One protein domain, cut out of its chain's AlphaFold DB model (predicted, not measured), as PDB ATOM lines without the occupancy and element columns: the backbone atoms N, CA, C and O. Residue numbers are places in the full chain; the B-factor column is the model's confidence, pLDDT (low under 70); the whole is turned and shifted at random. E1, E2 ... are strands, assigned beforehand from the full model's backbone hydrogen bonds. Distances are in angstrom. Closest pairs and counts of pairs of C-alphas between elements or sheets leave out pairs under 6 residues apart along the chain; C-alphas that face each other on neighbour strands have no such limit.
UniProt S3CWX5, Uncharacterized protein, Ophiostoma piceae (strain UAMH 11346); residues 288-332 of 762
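AT A GLANCE: This is residues 288 to 332 of the 762 residues of an uncharacterized protein of Ophiostoma piceae (strain UAMH 11346) (UniProt S3CWX5). Little regular structure: a thin hairpin of two short strands, E1 and E2, makes an arm with a long loop at its tip, and from its other end the two tails, residues 288 to 298 and 316 to 332, spread to different sides. Residues 325 to 330 stick out free. The printed part has 45 residues, no named helix and two named strands, E1 then E2, in one antiparallel sheet; the class is all strand, with 6 residues in named elements. It is loose, with a radius of gyration of the C-alphas of 12.6 A, and flat, spanning 35 by 26 by 10 A.

IN THESE COORDINATES: E1, residues 299 to 301, is 6.8 A long and begins at C-alpha 299 (-83.579, 79.140, 50.795). E2, residues 313 to 315, is 6.3 A long and ends at C-alpha 315 (-79.496, 79.461, 48.831).

HOW THE PARTS SIT: E1 and E2 are a hairpin, antiparallel at 146 degrees between directions. C-alphas 300 and 314 face each other at 5.1 A. N 300 and O 314, 2.9 A, are within hydrogen-bond range.

THE WHOLE: The farthest C-alphas, Gln 291 and Gly 308, are 36.5 A apart. The printed part has no cut. The link E1 to E2 is long, 11 residues. Residues 310 and 324 to 332 are under pLDDT 70.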
ATOM      1  N   CYS A 288     -78.145  86.620  56.480       90.00
ATOM      2  CA  CYS A 288     -77.695  87.542  55.438       90.00
ATOM      3  C   CYS A 288     -76.328  88.171  55.806       90.00
ATOM      4  O   CYS A 288     -76.115  88.488  56.973       90.00
ATOM      5  N   PRO A 289     -75.399  88.381  54.849       83.50
ATOM      6  CA  PRO A 289     -74.103  89.011  55.125       83.50
ATOM      7  C   PRO A 289     -74.158  90.546  55.264       83.50
ATOM      8  O   PRO A 289     -73.128  91.160  55.531       83.50
ATOM      9  N   VAL A 290     -75.321  91.180  55.064       83.38
ATOM     10  CA  VAL A 290     -75.497  92.626  55.287       83.38
ATOM     11  C   VAL A 290     -75.452  92.917  56.789       83.38
ATOM     12  O   VAL A 290     -76.098  92.225  57.578       83.38
ATOM     13  N   GLN A 291     -74.694  93.944  57.187       79.50
ATOM     14  CA  GLN A 291     -74.515  94.302  58.597       79.50
ATOM     15  C   GLN A 291     -75.861  94.524  59.298       79.50
ATOM     16  O   GLN A 291     -76.763  95.158  58.753       79.50
ATOM     17  N   ASN A 292     -75.984  93.995  60.518       82.38
ATOM     18  CA  ASN A 292     -77.180  94.072  61.363       82.38
ATOM     19  C   ASN A 292     -78.474  93.507  60.739       82.38
ATOM     20  O   ASN A 292     -79.552  93.729  61.283       82.38
ATOM     21  N   CYS A 293     -78.400  92.751  59.637       86.31
ATOM     22  CA  CYS A 293     -79.567  92.110  59.044       86.31
ATOM     23  C   CYS A 293     -79.936  90.819  59.809       86.31
ATOM     24  O   CYS A 293     -79.168  89.856  59.771       86.31
ATOM     25  N   PRO A 294     -81.106  90.743  60.478       82.12
ATOM     26  CA  PRO A 294     -81.490  89.566  61.256       82.12
ATOM     27  C   PRO A 294     -82.090  88.443  60.395       82.12
ATOM     28  O   PRO A 294     -82.356  87.355  60.904       82.12
ATOM     29  N   THR A 295     -82.365  88.692  59.110       88.50
ATOM     30  CA  THR A 295     -83.068  87.732  58.255       88.50
ATOM     31  C   THR A 295     -82.114  86.696  57.663       88.50
ATOM     32  O   THR A 295     -80.949  86.964  57.343       88.50
ATOM     33  N   ALA A 296     -82.615  85.471  57.513       86.88
ATOM     34  CA  ALA A 296     -81.899  84.425  56.803       86.88
ATOM     35  C   ALA A 296     -81.818  84.741  55.300       86.88
ATOM     36  O   ALA A 296     -82.731  85.336  54.720       86.88
ATOM     37  N   LYS A 297     -80.738  84.285  54.664       89.56
ATOM     38  CA  LYS A 297     -80.641  84.127  53.211       89.56
ATOM     39  C   LYS A 297     -81.848  83.351  52.701       89.56
ATOM     40  O   LYS A 297     -82.303  82.415  53.365       89.56
ATOM     41  N   THR A 298     -82.333  83.714  51.520       85.56
ATOM     42  CA  THR A 298     -83.407  82.970  50.858       85.56
ATOM     43  C   THR A 298     -82.960  81.520  50.674       85.56
ATOM     44  O   THR A 298     -81.816  81.272  50.284       85.56
ATOM     45  N   GLN A 299     -83.838  80.566  50.981       86.19
ATOM     46  CA  GLN A 299     -83.579  79.140  50.795       86.19
ATOM     47  C   GLN A 299     -84.673  78.538  49.917       86.19
ATOM     48  O   GLN A 299     -85.856  78.780  50.149       86.19
ATOM     49  N   ILE A 300     -84.269  77.748  48.927       83.12
ATOM     50  CA  ILE A 300     -85.153  77.061  47.984       83.12
ATOM     51  C   ILE A 300     -84.801  75.575  48.043       83.12
ATOM     52  O   ILE A 300     -83.622  75.217  48.061       83.12
ATOM     53  N   ILE A 301     -85.804  74.698  48.097       82.12
ATOM     54  CA  ILE A 301     -85.561  73.252  48.054       82.12
ATOM     55  C   ILE A 301     -85.040  72.894  46.662       82.12
ATOM     56  O   ILE A 301     -85.725  73.094  45.659       82.12
ATOM     57  N   ASP A 302     -83.837  72.332  46.603       81.88
ATOM     58  CA  ASP A 302     -83.295  71.773  45.375       81.88
ATOM     59  C   ASP A 302     -83.931  70.400  45.140       81.88
ATOM     60  O   ASP A 302     -83.469  69.382  45.655       81.88
ATOM     61  N   LEU A 303     -85.019  70.374  44.374       79.75
ATOM     62  CA  LEU A 303     -85.736  69.145  44.028       79.75
ATOM     63  C   LEU A 303     -84.928  68.196  43.121       79.75
ATOM     64  O   LEU A 303     -85.330  67.049  42.962       79.75
ATOM     65  N   GLN A 304     -83.802  68.635  42.540       78.50
ATOM     66  CA  GLN A 304     -82.921  67.787  41.724       78.50
ATOM     67  C   GLN A 304     -81.831  67.116  42.572       78.50
ATOM     68  O   GLN A 304     -81.495  65.956  42.343       78.50
ATOM     69  N   GLN A 305     -81.295  67.820  43.574       73.75
ATOM     70  CA  GLN A 305     -80.306  67.292  44.524       73.75
ATOM     71  C   GLN A 305     -80.930  66.702  45.802       73.75
ATOM     72  O   GLN A 305     -80.209  66.150  46.637       73.75
ATOM     73  N   SER A 306     -82.246  66.813  45.991       77.38
ATOM     74  CA  SER A 306     -82.965  66.147  47.080       77.38
ATOM     75  C   SER A 306     -83.309  64.712  46.693       77.38
ATOM     76  O   SER A 306     -84.126  64.480  45.808       77.38
ATOM     77  N   ASN A 307     -82.741  63.735  47.399       73.56
ATOM     78  CA  ASN A 307     -83.265  62.369  47.367       73.56
ATOM     79  C   ASN A 307     -84.293  62.188  48.497       73.56
ATOM     80  O   ASN A 307     -84.281  62.933  49.474       73.56
ATOM     81  N   GLY A 308     -85.156  61.171  48.413       74.25
ATOM     82  CA  GLY A 308     -86.250  60.944  49.375       74.25
ATOM     83  C   GLY A 308     -85.848  60.669  50.838       74.25
ATOM     84  O   GLY A 308     -86.707  60.319  51.641       74.25
ATOM     85  N   ARG A 309     -84.560  60.783  51.196       71.81
ATOM     86  CA  ARG A 309     -84.036  60.716  52.572       71.81
ATOM     87  C   ARG A 309     -83.220  61.951  52.980       71.81
ATOM     88  O   ARG A 309     -82.918  62.096  54.161       71.81
ATOM     89  N   VAL A 310     -82.841  62.820  52.039       68.19
ATOM     90  CA  VAL A 310     -81.994  63.999  52.271       68.19
ATOM     91  C   VAL A 310     -82.502  65.157  51.416       68.19
ATOM     92  O   VAL A 310     -82.340  65.147  50.196       68.19
ATOM     93  N   ILE A 311     -83.082  66.163  52.070       76.50
ATOM     94  CA  ILE A 311     -83.473  67.425  51.433       76.50
ATOM     95  C   ILE A 311     -82.215  68.282  51.248       76.50
ATOM     96  O   ILE A 311     -81.493  68.550  52.210       76.50
ATOM     97  N   THR A 312     -81.968  68.719  50.018       75.06
ATOM     98  CA  THR A 312     -80.890  69.650  49.674       75.06
ATOM     99  C   THR A 312     -81.474  71.047  49.485       75.06
ATOM    100  O   THR A 312     -82.511  71.212  48.847       75.06
ATOM    101  N   TRP A 313     -80.805  72.064  50.031       80.19
ATOM    102  CA  TRP A 313     -81.239  73.460  49.956       80.19
ATOM    103  C   TRP A 313     -80.279  74.276  49.090       80.19
ATOM    104  O   TRP A 313     -79.092  74.400  49.409       80.19
ATOM    105  N   LEU A 314     -80.805  74.866  48.017       79.50
ATOM    106  CA  LEU A 314     -80.185  75.997  47.334       79.50
ATOM    107  C   LEU A 314     -80.385  77.257  48.181       79.50
ATOM    108  O   LEU A 314     -81.389  77.398  48.883       79.50
ATOM    109  N   ARG A 315     -79.425  78.182  48.121       82.94
ATOM    110  CA  ARG A 315     -79.496  79.461  48.831       82.94
ATOM    111  C   ARG A 315     -78.879  80.587  48.027       82.94
ATOM    112  O   ARG A 315     -77.834  80.395  47.406       82.94
ATOM    113  N   ASP A 316     -79.473  81.763  48.154       84.31
ATOM    114  CA  ASP A 316     -78.905  83.000  47.633       84.31
ATOM    115  C   ASP A 316     -77.751  83.512  48.511       84.31
ATOM    116  O   ASP A 316     -77.613  83.158  49.688       84.31
ATOM    117  N   GLU A 317     -76.917  84.394  47.952       80.75
ATOM    118  CA  GLU A 317     -75.867  85.080  48.724       80.75
ATOM    119  C   GLU A 317     -76.468  86.035  49.785       80.75
ATOM    120  O   GLU A 317     -75.819  86.320  50.793       80.75
ATOM    121  N   PHE A 318     -77.731  86.452  49.606       87.06
ATOM    122  CA  PHE A 318     -78.457  87.439  50.413       87.06
ATOM    123  C   PHE A 318     -79.871  86.953  50.809       87.06
ATOM    124  O   PHE A 318     -80.319  85.880  50.412       87.06
ATOM    125  N   CYS A 319     -80.575  87.723  51.641       90.62
ATOM    126  CA  CYS A 319     -81.996  87.518  51.953       90.62
ATOM    127  C   CYS A 319     -82.896  88.193  50.903       90.62
ATOM    128  O   CYS A 319     -82.434  89.071  50.174       90.62
ATOM    129  N   LYS A 320     -84.198  87.870  50.881       83.94
ATOM    130  CA  LYS A 320     -85.171  88.473  49.943       83.94
ATOM    131  C   LYS A 320     -85.186  90.014  49.972       83.94
ATOM    132  O   LYS A 320     -85.380  90.629  48.933       83.94
ATOM    133  N   THR A 321     -84.929  90.644  51.124       85.50
ATOM    134  CA  THR A 321     -84.875  92.117  51.267       85.50
ATOM    135  C   THR A 321     -83.568  92.755  50.785       85.50
ATOM    136  O   THR A 321     -83.499  93.973  50.679       85.50
ATOM    137  N   HIS A 322     -82.530  91.961  50.508       88.69
ATOM    138  CA  HIS A 322     -81.222  92.415  50.014       88.69
ATOM    139  C   HIS A 322     -80.816  91.693  48.713       88.69
ATOM    140  O   HIS A 322     -79.636  91.632  48.367       88.69
ATOM    141  N   GLY A 323     -81.789  91.118  48.000       80.12
ATOM    142  CA  GLY A 323     -81.603  90.567  46.660       80.12
ATOM    143  C   GLY A 323     -81.473  91.664  45.599       80.12
ATOM    144  O   GLY A 323     -81.857  92.813  45.811       80.12
ATOM    145  N   CYS A 324     -80.936  91.310  44.430       66.69
ATOM    146  CA  CYS A 324     -80.868  92.230  43.297       66.69
ATOM    147  C   CYS A 324     -82.263  92.418  42.677       66.69
ATOM    148  O   CYS A 324     -82.857  91.452  42.210       66.69
ATOM    149  N   ALA A 325     -82.763  93.654  42.623       51.72
ATOM    150  CA  ALA A 325     -84.087  93.991  42.082       51.72
ATOM    151  C   ALA A 325     -84.139  94.084  40.536       51.72
ATOM    152  O   ALA A 325     -84.998  94.771  39.986       51.72
ATOM    153  N   VAL A 326     -83.196  93.448  39.833       51.41
ATOM    154  CA  VAL A 326     -83.111  93.448  38.364       51.41
ATOM    155  C   VAL A 326     -83.614  92.110  37.833       51.41
ATOM    156  O   VAL A 326     -83.005  91.071  38.103       51.41
ATOM    157  N   ASP A 327     -84.696  92.149  37.055       40.69
ATOM    158  CA  ASP A 327     -85.240  90.983  36.357       40.69
ATOM    159  C   ASP A 327     -84.163  90.283  35.507       40.69
ATOM    160  O   ASP A 327     -83.321  90.921  34.874       40.69
ATOM    161  N   ASP A 328     -84.164  88.949  35.536       41.69
ATOM    162  CA  ASP A 328     -83.143  88.082  34.927       41.69
ATOM    163  C   ASP A 328     -81.680  88.332  35.349       41.69
ATOM    164  O   ASP A 328     -80.733  87.823  34.734       41.69
ATOM    165  N   CYS A 329     -81.466  88.954  36.514       48.56
ATOM    166  CA  CYS A 329     -80.284  88.626  37.304       48.56
ATOM    167  C   CYS A 329     -80.278  87.111  37.610       48.56
ATOM    168  O   CYS A 329     -81.312  86.511  37.897       48.56
ATOM    169  N   GLY A 330     -79.102  86.473  37.573       41.66
ATOM    170  CA  GLY A 330     -78.948  85.010  37.673       41.66
ATOM    171  C   GLY A 330     -79.292  84.368  39.029       41.66
ATOM    172  O   GLY A 330     -78.950  83.207  39.233       41.66
ATOM    173  N   TYR A 331     -79.932  85.120  39.924       42.19
ATOM    174  CA  TYR A 331     -80.499  84.712  41.207       42.19
ATOM    175  C   TYR A 331     -81.953  85.205  41.197       42.19
ATOM    176  O   TYR A 331     -82.212  86.383  41.440       42.19
ATOM    177  N   ARG A 332     -82.889  84.342  40.782       36.78
ATOM    178  CA  ARG A 332     -84.286  84.729  40.521       36.78
ATOM    179  C   ARG A 332     -85.137  84.703  41.791       36.78
ATOM    180  O   ARG A 332     -85.068  83.758  42.570       36.78
TER     181      ARG A 332